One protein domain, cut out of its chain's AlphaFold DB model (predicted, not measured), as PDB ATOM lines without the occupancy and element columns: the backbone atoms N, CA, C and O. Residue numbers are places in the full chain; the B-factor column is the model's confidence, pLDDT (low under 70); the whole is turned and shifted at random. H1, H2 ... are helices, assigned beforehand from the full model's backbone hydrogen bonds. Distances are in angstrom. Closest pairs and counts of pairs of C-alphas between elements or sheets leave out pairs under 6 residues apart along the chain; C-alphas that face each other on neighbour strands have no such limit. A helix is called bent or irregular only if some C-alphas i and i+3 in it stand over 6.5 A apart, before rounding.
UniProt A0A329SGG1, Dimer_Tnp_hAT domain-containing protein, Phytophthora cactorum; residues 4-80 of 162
ATOM      1  N   CYS A   4     -35.487  17.547   3.156       78.44
ATOM      2  CA  CYS A   4     -36.595  16.599   3.015       78.44
ATOM      3  C   CYS A   4     -37.270  16.696   1.635       78.44
ATOM      4  O   CYS A   4     -37.411  15.698   0.931       78.44
ATOM      5  N   PHE A   5     -37.603  17.915   1.195       79.50
ATOM      6  CA  PHE A   5     -38.221  18.146  -0.113       79.50
ATOM      7  C   PHE A   5     -37.281  17.759  -1.260       79.50
ATOM      8  O   PHE A   5     -37.703  17.192  -2.265       79.50
ATOM      9  N   ARG A   6     -35.981  18.026  -1.092       79.06
ATOM     10  CA  ARG A   6     -34.956  17.653  -2.071       79.06
ATOM     11  C   ARG A   6     -34.883  16.139  -2.278       79.06
ATOM     12  O   ARG A   6     -34.817  15.712  -3.428       79.06
ATOM     13  N   GLY A   7     -34.937  15.368  -1.191       84.00
ATOM     14  CA  GLY A   7     -34.965  13.905  -1.238       84.00
ATOM     15  C   GLY A   7     -36.246  13.360  -1.869       84.00
ATOM     16  O   GLY A   7     -36.178  12.463  -2.698       84.00
ATOM     17  N   ALA A   8     -37.406  13.952  -1.567       88.50
ATOM     18  CA  ALA A   8     -38.674  13.549  -2.180       88.50
ATOM     19  C   ALA A   8     -38.674  13.722  -3.711       88.50
ATOM     20  O   ALA A   8     -39.145  12.849  -4.434       88.50
ATOM     21  N   VAL A   9     -38.098  14.819  -4.215       86.44
ATOM     22  CA  VAL A   9     -37.944  15.041  -5.662       86.44
ATOM     23  C   VAL A   9     -36.999  14.015  -6.284       86.44
ATOM     24  O   VAL A   9     -37.260  13.545  -7.383       86.44
ATOM     25  N   GLU A  10     -35.906  13.663  -5.608       85.44
ATOM     26  CA  GLU A  10     -34.972  12.643  -6.103       85.44
ATOM     27  C   GLU A  10     -35.659  11.280  -6.220       85.44
ATOM     28  O   GLU A  10     -35.629  10.691  -7.295       85.44
ATOM     29  N   VAL A  11     -36.378  10.852  -5.180       89.31
ATOM     30  CA  VAL A  11     -37.163   9.608  -5.205       89.31
ATOM     31  C   VAL A  11     -38.199   9.627  -6.331       89.31
ATOM     32  O   VAL A  11     -38.281   8.673  -7.097       89.31
ATOM     33  N   PHE A  12     -38.935  10.729  -6.499       91.31
ATOM     34  CA  PHE A  12     -39.913  10.862  -7.581       91.31
ATOM     35  C   PHE A  12     -39.277  10.732  -8.973       91.31
ATOM     36  O   PHE A  12     -39.806  10.036  -9.838       91.31
ATOM     37  N   LEU A  13     -38.143  11.396  -9.210       90.25
ATOM     38  CA  LEU A  13     -37.460  11.343 -10.506       90.25
ATOM     39  C   LEU A  13     -36.881   9.948 -10.789       90.25
ATOM     40  O   LEU A  13     -36.869   9.523 -11.945       90.25
ATOM     41  N   GLU A  14     -36.411   9.247  -9.755       89.00
ATOM     42  CA  GLU A  14     -35.954   7.856  -9.845       89.00
ATOM     43  C   GLU A  14     -37.110   6.904 -10.178       89.00
ATOM     44  O   GLU A  14     -36.985   6.063 -11.066       89.00
ATOM     45  N   GLU A  15     -38.256   7.053  -9.513       90.81
ATOM     46  CA  GLU A  15     -39.446   6.239  -9.778       90.81
ATOM     47  C   GLU A  15     -40.025   6.498 -11.173       90.81
ATOM     48  O   GLU A  15     -40.417   5.553 -11.855       90.81
ATOM     49  N   TRP A  16     -40.039   7.755 -11.629       91.19
ATOM     50  CA  TRP A  16     -40.583   8.121 -12.939       91.19
ATOM     51  C   TRP A  16     -39.763   7.569 -14.109       91.19
ATOM     52  O   TRP A  16     -40.328   7.112 -15.105       91.19
ATOM     53  N   ASN A  17     -38.433   7.650 -14.028       88.56
ATOM     54  CA  ASN A  17     -37.548   7.226 -15.118       88.56
ATOM     55  C   ASN A  17     -37.163   5.743 -15.053       88.56
ATOM     56  O   ASN A  17     -36.548   5.252 -15.997       88.56
ATOM     57  N   GLY A  18     -37.517   5.055 -13.967       90.25
ATOM     58  CA  GLY A  18     -37.086   3.692 -13.689       90.25
ATOM     59  C   GLY A  18     -35.789   3.651 -12.880       90.25
ATOM     60  O   GLY A  18     -34.885   4.479 -13.041       90.25
ATOM     61  N   LYS A  19     -35.685   2.658 -11.988       84.56
ATOM     62  CA  LYS A  19     -34.559   2.526 -11.043       84.56
ATOM     63  C   LYS A  19     -33.226   2.297 -11.757       84.56
ATOM     64  O   LYS A  19     -32.180   2.679 -11.243       84.56
ATOM     65  N   GLU A  20     -33.270   1.711 -12.944       89.06
ATOM     66  CA  GLU A  20     -32.143   1.491 -13.844       89.06
ATOM     67  C   GLU A  20     -31.519   2.791 -14.376       89.06
ATOM     68  O   GLU A  20     -30.321   2.820 -14.640       89.06
ATOM     69  N   MET A  21     -32.291   3.879 -14.471       88.19
ATOM     70  CA  MET A  21     -31.817   5.182 -14.960       88.19
ATOM     71  C   MET A  21     -31.401   6.136 -13.832       88.19
ATOM     72  O   MET A  21     -31.082   7.297 -14.094       88.19
ATOM     73  N   ARG A  22     -31.375   5.670 -12.577       88.25
ATOM     74  CA  ARG A  22     -31.072   6.483 -11.388       88.25
ATOM     75  C   ARG A  22     -29.799   7.317 -11.533       88.25
ATOM     76  O   ARG A  22     -29.831   8.529 -11.329       88.25
ATOM     77  N   ASP A  23     -28.694   6.684 -11.909       89.56
ATOM     78  CA  ASP A  23     -27.399   7.362 -11.999       89.56
ATOM     79  C   ASP A  23     -27.405   8.432 -13.100       89.56
ATOM     80  O   ASP A  23     -26.894   9.536 -12.902       89.56
ATOM     81  N   ALA A  24     -28.070   8.152 -14.227       91.56
ATOM     82  CA  ALA A  24     -28.248   9.114 -15.310       91.56
ATOM     83  C   ALA A  24     -29.084  10.326 -14.865       91.56
ATOM     84  O   ALA A  24     -28.693  11.464 -15.120       91.56
ATOM     85  N   VAL A  25     -30.177  10.105 -14.125       91.50
ATOM     86  CA  VAL A  25     -31.017  11.176 -13.557       91.50
ATOM     87  C   VAL A  25     -30.220  12.059 -12.595       91.50
ATOM     88  O   VAL A  25     -30.342  13.287 -12.636       91.50
ATOM     89  N   ILE A  26     -29.385  11.467 -11.738       89.75
ATOM     90  CA  ILE A  26     -28.547  12.214 -10.788       89.75
ATOM     91  C   ILE A  26     -27.541  13.097 -11.536       89.75
ATOM     92  O   ILE A  26     -27.408  14.283 -11.212       89.75
ATOM     93  N   VAL A  27     -26.864  12.544 -12.547       92.44
ATOM     94  CA  VAL A  27     -25.901  13.275 -13.384       92.44
ATOM     95  C   VAL A  27     -26.588  14.419 -14.126       92.44
ATOM     96  O   VAL A  27     -26.131  15.562 -14.056       92.44
ATOM     97  N   GLU A  28     -27.715  14.149 -14.781       93.38
ATOM     98  CA  GLU A  28     -28.454  15.147 -15.553       93.38
ATOM     99  C   GLU A  28     -28.982  16.273 -14.654       93.38
ATOM    100  O   GLU A  28     -28.888  17.454 -14.990       93.38
ATOM    101  N   ARG A  29     -29.442  15.940 -13.444       91.06
ATOM    102  CA  ARG A  29     -29.880  16.927 -12.453       91.06
ATOM    103  C   ARG A  29     -28.732  17.805 -11.964       91.06
ATOM    104  O   ARG A  29     -28.919  19.013 -11.797       91.06
ATOM    105  N   ALA A  30     -27.551  17.235 -11.732       91.69
ATOM    106  CA  ALA A  30     -26.362  18.006 -11.378       91.69
ATOM    107  C   ALA A  30     -25.945  18.950 -12.520       91.69
ATOM    108  O   ALA A  30     -25.685  20.132 -12.271       91.69
ATOM    109  N   ALA A  31     -25.967  18.464 -13.764       93.38
ATOM    110  CA  ALA A  31     -25.690  19.261 -14.956       93.38
ATOM    111  C   ALA A  31     -26.708  20.401 -15.136       93.38
ATOM    112  O   ALA A  31     -26.317  21.548 -15.345       93.38
ATOM    113  N   HIS A  32     -28.001  20.135 -14.942       92.56
ATOM    114  CA  HIS A  32     -29.045  21.160 -14.973       92.56
ATOM    115  C   HIS A  32     -28.837  22.223 -13.882       92.56
ATOM    116  O   HIS A  32     -28.944  23.421 -14.140       92.56
ATOM    117  N   HIS A  33     -28.475  21.826 -12.658       91.38
ATOM    118  CA  HIS A  33     -28.149  22.788 -11.601       91.38
ATOM    119  C   HIS A  33     -26.960  23.684 -11.958       91.38
ATOM    120  O   HIS A  33     -26.971  24.869 -11.612       91.38
ATOM    121  N   HIS A  34     -25.945  23.133 -12.623       92.81
ATOM    122  CA  HIS A  34     -24.823  23.911 -13.130       92.81
ATOM    123  C   HIS A  34     -25.281  24.891 -14.217       92.81
ATOM    124  O   HIS A  34     -25.063  26.091 -14.069       92.81
ATOM    125  N   HIS A  35     -26.031  24.416 -15.212       91.81
ATOM    126  CA  HIS A  35     -26.586  25.241 -16.283       91.81
ATOM    127  C   HIS A  35     -27.427  26.411 -15.756       91.81
ATOM    128  O   HIS A  35     -27.249  27.549 -16.176       91.81
ATOM    129  N   VAL A  36     -28.287  26.181 -14.760       91.31
ATOM    130  CA  VAL A  36     -29.086  27.250 -14.137       91.31
ATOM    131  C   VAL A  36     -28.206  28.297 -13.443       91.31
ATOM    132  O   VAL A  36     -28.560  29.476 -13.409       91.31
ATOM    133  N   ARG A  37     -27.064  27.907 -12.863       92.50
ATOM    134  CA  ARG A  37     -26.108  28.869 -12.287       92.50
ATOM    135  C   ARG A  37     -25.404  29.666 -13.378       92.50
ATOM    136  O   ARG A  37     -25.277  30.878 -13.235       92.50
ATOM    137  N   GLU A  38     -24.993  29.006 -14.454       92.50
ATOM    138  CA  GLU A  38     -24.380  29.673 -15.600       92.50
ATOM    139  C   GLU A  38     -25.346  30.637 -16.277       92.50
ATOM    140  O   GLU A  38     -24.957  31.767 -16.551       92.50
ATOM    141  N   LEU A  39     -26.612  30.264 -16.470       89.25
ATOM    142  CA  LEU A  39     -27.643  31.129 -17.048       89.25
ATOM    143  C   LEU A  39     -27.796  32.432 -16.253       89.25
ATOM    144  O   LEU A  39     -27.870  33.512 -16.835       89.25
ATOM    145  N   LYS A  40     -27.772  32.349 -14.917       91.31
ATOM    146  CA  LYS A  40     -27.815  33.530 -14.038       91.31
ATOM    147  C   LYS A  40     -26.614  34.449 -14.224       91.31
ATOM    148  O   LYS A  40     -26.770  35.664 -14.154       91.31
ATOM    149  N   ALA A  41     -25.429  33.868 -14.397       93.12
ATOM    150  CA  ALA A  41     -24.182  34.614 -14.504       93.12
ATOM    151  C   ALA A  41     -23.979  35.208 -15.907       93.12
ATOM    152  O   ALA A  41     -23.590  36.364 -16.039       93.12
ATOM    153  N   SER A  42     -24.257  34.422 -16.944       93.56
ATOM    154  CA  SER A  42     -24.013  34.769 -18.346       93.56
ATOM    155  C   SER A  42     -25.133  35.610 -18.959       93.56
ATOM    156  O   SER A  42     -24.858  36.483 -19.778       93.56
ATOM    157  N   GLN A  43     -26.391  35.390 -18.555       92.69
ATOM    158  CA  GLN A  43     -27.564  36.060 -19.124       92.69
ATOM    159  C   GLN A  43     -28.505  36.602 -18.030       92.69
ATOM    160  O   GLN A  43     -29.651  36.158 -17.893       92.69
ATOM    161  N   PRO A  44     -28.071  37.615 -17.257       92.06
ATOM    162  CA  PRO A  44     -28.844  38.134 -16.128       92.06
ATOM    163  C   PRO A  44     -30.185  38.757 -16.546       92.06
ATOM    164  O   PRO A  44     -31.155  38.671 -15.795       92.06
ATOM    165  N   LEU A  45     -30.272  39.348 -17.746       92.06
ATOM    166  CA  LEU A  45     -31.531  39.885 -18.273       92.06
ATOM    167  C   LEU A  45     -32.535  38.767 -18.570       92.06
ATOM    168  O   LEU A  45     -33.681  38.860 -18.145       92.06
ATOM    169  N   HIS A  46     -32.104  37.699 -19.246       89.44
ATOM    170  CA  HIS A  46     -32.958  36.544 -19.527       89.44
ATOM    171  C   HIS A  46     -33.452  35.899 -18.225       89.44
ATOM    172  O   HIS A  46     -34.645  35.651 -18.065       89.44
ATOM    173  N   TRP A  47     -32.555  35.727 -17.248       92.38
ATOM    174  CA  TRP A  47     -32.918  35.244 -15.916       92.38
ATOM    175  C   TRP A  47     -33.944  36.151 -15.220       92.38
ATOM    176  O   TRP A  47     -34.919  35.664 -14.648       92.38
ATOM    177  N   LYS A  48     -33.763  37.475 -15.290       92.94
ATOM    178  CA  LYS A  48     -34.711  38.443 -14.730       92.94
ATOM    179  C   LYS A  48     -36.085  38.338 -15.398       92.94
ATOM    180  O   LYS A  48     -37.086  38.275 -14.694       92.94
ATOM    181  N   LEU A  49     -36.130  38.258 -16.728       93.50
ATOM    182  CA  LEU A  49     -37.375  38.106 -17.487       93.50
ATOM    183  C   LEU A  49     -38.108  36.801 -17.148       93.50
ATOM    184  O   LEU A  49     -39.337  36.798 -17.070       93.50
ATOM    185  N   LEU A  50     -37.370  35.718 -16.896       91.12
ATOM    186  CA  LEU A  50     -37.928  34.453 -16.417       91.12
ATOM    187  C   LEU A  50     -38.568  34.611 -15.028       91.12
ATOM    188  O   LEU A  50     -39.701  34.187 -14.814       91.12
ATOM    189  N   CYS A  51     -37.868  35.258 -14.088       90.94
ATOM    190  CA  CYS A  51     -38.397  35.532 -12.748       90.94
ATOM    191  C   CYS A  51     -39.629  36.450 -12.773       90.94
ATOM    192  O   CYS A  51     -40.544  36.265 -11.975       90.94
ATOM    193  N   GLU A  52     -39.666  37.410 -13.695       94.06
ATOM    194  CA  GLU A  52     -40.795  38.321 -13.911       94.06
ATOM    195  C   GLU A  52     -41.930  37.702 -14.749       94.06
ATOM    196  O   GLU A  52     -42.906  38.391 -15.048       94.06
ATOM    197  N   GLN A  53     -41.816  36.422 -15.137       89.12
ATOM    198  CA  GLN A  53     -42.793  35.690 -15.959       89.12
ATOM    199  C   GLN A  53     -43.078  36.359 -17.315       89.12
ATOM    200  O   GLN A  53     -44.142  36.185 -17.904       89.12
ATOM    201  N   LYS A  54     -42.118  37.138 -17.825       91.75
ATOM    202  CA  LYS A  54     -42.173  37.739 -19.166       91.75
ATOM    203  C   LYS A  54     -41.784  36.747 -20.254       91.75
ATOM    204  O   LYS A  54     -42.148  36.943 -21.407       91.75
ATOM    205  N   ILE A  55     -41.061  35.697 -19.872       90.25
ATOM    206  CA  ILE A  55     -40.766  34.535 -20.704       90.25
ATOM    207  C   ILE A  55     -41.419  33.331 -20.023       90.25
ATOM    208  O   ILE A  55     -41.168  33.108 -18.832       90.25
ATOM    209  N   PRO A  56     -42.267  32.564 -20.725       90.69
ATOM    210  CA  PRO A  56     -42.878  31.384 -20.146       90.69
ATOM    211  C   PRO A  56     -41.817  30.303 -19.931       90.69
ATOM    212  O   PRO A  56     -40.989  30.014 -20.793       90.69
ATOM    213  N   VAL A  57     -41.865  29.669 -18.761       91.00
ATOM    214  CA  VAL A  57     -40.929  28.593 -18.397       91.00
ATOM    215  C   VAL A  57     -41.045  27.413 -19.371       91.00
ATOM    216  O   VAL A  57     -40.049  26.752 -19.646       91.00
ATOM    217  N   PHE A  58     -42.237  27.191 -19.934       91.19
ATOM    218  CA  PHE A  58     -42.483  26.195 -20.977       91.19
ATOM    219  C   PHE A  58     -41.568  26.378 -22.197       91.19
ATOM    220  O   PHE A  58     -40.900  25.424 -22.584       91.19
ATOM    221  N   ASP A  59     -41.454  27.593 -22.741       90.19
ATOM    222  CA  ASP A  59     -40.629  27.856 -23.931       90.19
ATOM    223  C   ASP A  59     -39.148  27.580 -23.667       90.19
ATOM    224  O   ASP A  59     -38.445  27.041 -24.522       90.19
ATOM    225  N   VAL A  60     -38.681  27.883 -22.452       90.31
ATOM    226  CA  VAL A  60     -37.312  27.561 -22.033       90.31
ATOM    227  C   VAL A  60     -37.093  26.049 -22.043       90.31
ATOM    228  O   VAL A  60     -36.109  25.582 -22.608       90.31
ATOM    229  N   TRP A  61     -38.020  25.263 -21.486       92.06
ATOM    230  CA  TRP A  61     -37.929  23.800 -21.531       92.06
ATOM    231  C   TRP A  61     -38.046  23.231 -22.941       92.06
ATOM    232  O   TRP A  61     -37.365  22.253 -23.231       92.06
ATOM    233  N   CYS A  62     -38.837  23.831 -23.828       89.31
ATOM    234  CA  CYS A  62     -38.913  23.425 -25.232       89.31
ATOM    235  C   CYS A  62     -37.594  23.665 -25.981       89.31
ATOM    236  O   CYS A  62     -37.194  22.835 -26.794       89.31
ATOM    237  N   GLY A  63     -36.899  24.768 -25.690       85.81
ATOM    238  CA  GLY A  63     -35.618  25.103 -26.318       85.81
ATOM    239  C   GLY A  63     -34.408  24.327 -25.780       85.81
ATOM    240  O   GLY A  63     -33.366  24.298 -26.432       85.81
ATOM    241  N   MET A  64     -34.514  23.697 -24.606       85.19
ATOM    242  CA  MET A  64     -33.418  22.938 -23.991       85.19
ATOM    243  C   MET A  64     -33.396  21.487 -24.482       85.19
ATOM    244  O   MET A  64     -34.266  20.708 -24.123       85.19
ATOM    245  N   ASN A  65     -32.367  21.076 -25.225       83.25
ATOM    246  CA  ASN A  65     -32.172  19.682 -25.663       83.25
ATOM    247  C   ASN A  65     -31.082  18.926 -24.874       83.25
ATOM    248  O   ASN A  65     -30.752  17.787 -25.194       83.25
ATOM    249  N   THR A  66     -30.511  19.552 -23.843       90.19
ATOM    250  CA  THR A  66     -29.376  19.029 -23.065       90.19
ATOM    251  C   THR A  66     -29.777  18.096 -21.924       90.19
ATOM    252  O   THR A  66     -28.921  17.396 -21.390       90.19
ATOM    253  N   PHE A  67     -31.054  18.098 -21.528       93.12
ATOM    254  CA  PHE A  67     -31.559  17.374 -20.357       93.12
ATOM    255  C   PHE A  67     -32.794  16.535 -20.727       93.12
ATOM    256  O   PHE A  67     -33.910  16.909 -20.366       93.12
ATOM    257  N   PRO A  68     -32.641  15.438 -21.489       92.25
ATOM    258  CA  PRO A  68     -33.780  14.687 -22.018       92.25
ATOM    259  C   PRO A  68     -34.662  14.041 -20.937       92.25
ATOM    260  O   PRO A  68     -35.887  14.012 -21.094       92.25
ATOM    261  N   LEU A  69     -34.093  13.541 -19.834       92.50
ATOM    262  CA  LEU A  69     -34.860  12.891 -18.764       92.50
ATOM    263  C   LEU A  69     -35.680  13.916 -17.970       92.50
ATOM    264  O   LEU A  69     -36.867  13.712 -17.709       92.50
ATOM    265  N   LEU A  70     -35.071  15.052 -17.625       92.25
ATOM    266  CA  LEU A  70     -35.738  16.150 -16.925       92.25
ATOM    267  C   LEU A  70     -36.741  16.871 -17.829       92.25
ATOM    268  O   LEU A  70     -37.846  17.180 -17.381       92.25
ATOM    269  N   GLN A  71     -36.396  17.100 -19.097       93.31
ATOM    270  CA  GLN A  71     -37.270  17.762 -20.065       93.31
ATOM    271  C   GLN A  71     -38.548  16.958 -20.291       93.31
ATOM    272  O   GLN A  71     -39.634  17.534 -20.262       93.31
ATOM    273  N   LYS A  72     -38.454  15.632 -20.444       91.62
ATOM    274  CA  LYS A  72     -39.629  14.763 -20.610       91.62
ATOM    275  C   LYS A  72     -40.643  14.957 -19.479       91.62
ATOM    276  O   LYS A  72     -41.842  15.054 -19.733       91.62
ATOM    277  N   ILE A  73     -40.163  15.044 -18.241       92.19
ATOM    278  CA  ILE A  73     -41.005  15.242 -17.053       92.19
ATOM    279  C   ILE A  73     -41.553  16.664 -17.007       92.19
ATOM    280  O   ILE A  73     -42.744  16.852 -16.767       92.19
ATOM    281  N   ALA A  74     -40.709  17.666 -17.264       91.69
ATOM    282  CA  ALA A  74     -41.110  19.067 -17.261       91.69
ATOM    283  C   ALA A  74     -42.226  19.334 -18.280       91.69
ATOM    284  O   ALA A  74     -43.256  19.907 -17.930       91.69
ATOM    285  N   LEU A  75     -42.068  18.854 -19.516       91.50
ATOM    286  CA  LEU A  75     -43.081  18.989 -20.562       91.50
ATOM    287  C   LEU A  75     -44.381  18.273 -20.190       91.50
ATOM    288  O   LEU A  75     -45.457  18.814 -20.429       91.50
ATOM    289  N   GLN A  76     -44.307  17.099 -19.557       91.19
ATOM    290  CA  GLN A  76     -45.502  16.402 -19.083       91.19
ATOM    291  C   GLN A  76     -46.225  17.192 -17.985       91.19
ATOM    292  O   GLN A  76     -47.448  17.307 -18.019       91.19
ATOM    293  N   LEU A  77     -45.481  17.790 -17.052       89.88
ATOM    294  CA  LEU A  77     -46.044  18.609 -15.982       89.88
ATOM    295  C   LEU A  77     -46.782  19.838 -16.530       89.88
ATOM    296  O   LEU A  77     -47.859  20.163 -16.040       89.88
ATOM    297  N   PHE A  78     -46.254  20.488 -17.570       88.62
ATOM    298  CA  PHE A  78     -46.933  21.620 -18.216       88.62
ATOM    299  C   PHE A  78     -48.224  21.232 -18.944       88.62
ATOM    300  O   PHE A  78     -49.077  22.088 -19.166       88.62
ATOM    301  N   ARG A  79     -48.397  19.952 -19.294       85.88
ATOM    302  CA  ARG A  79     -49.643  19.434 -19.881       85.88
ATOM    303  C   ARG A  79     -50.694  19.109 -18.822       85.88
ATOM    304  O   ARG A  79     -51.870  18.986 -19.157       85.88
ATOM    305  N   CYS A  80     -50.301  18.968 -17.558       82.69
ATOM    306  CA  CYS A  80     -51.243  18.738 -16.473       82.69
ATOM    307  C   CYS A  80     -52.029  20.020 -16.170       82.69
ATOM    308  O   CYS A  80     -51.463  21.065 -15.853       82.69
TER     309      CYS A  80
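Overview. This is residues 4 to 80 of the 162 residues of the protein "Dimer_Tnp_hAT domain-containing protein" of Phytophthora cactorum (UniProt A0A329SGG1). Long helix H2 forms one side of an open frame: H3 turns the corner at its end, and the chain folds back through the hairpin of H4 and H5. H1 slants from H2's other end, residues 4 to 9 sticking out. The printed part has 77 residues, 65 of them in five named helices, H1 to H5 in order along the chain, with no named strand; its class is all helix, and it is only just compact, close to loose, with a radius of gyration of the C-alphas of 13.4 A and spans of 38 by 27 by 27 A.

Arrangement. H2, residues 19 to 42, is irregular, C-alphas 20 and 23 being 7.8 A apart. Its residues 21 to 26 touch H1, residues 4 to 17, at a steep tilt; closest C-alphas Glu 14 and Arg 22, 5.3 A. H3, residues 44 to 51, only just touches H2, only at the corner, with 3 pairs of C-alphas within 8 A. H5, residues 68 to 79, touches H2 about perpendicular; closest C-alphas Val 25 and Leu 69, 6.7 A. H4, residues 57 to 63, and H5 form a hairpin at 43 degrees. O i to N i+4 pairs are within hydrogen-bond range throughout H1, H3 and H4, 18 of 20 in H2, 7 of 8 in H5.

Along the chain. H2 spans 34.7 A from C-alpha 19 at (-34.559, 2.526, -11.043).

Size, cuts and confidence. The printed part has no cut; no printed residue is under pLDDT 70.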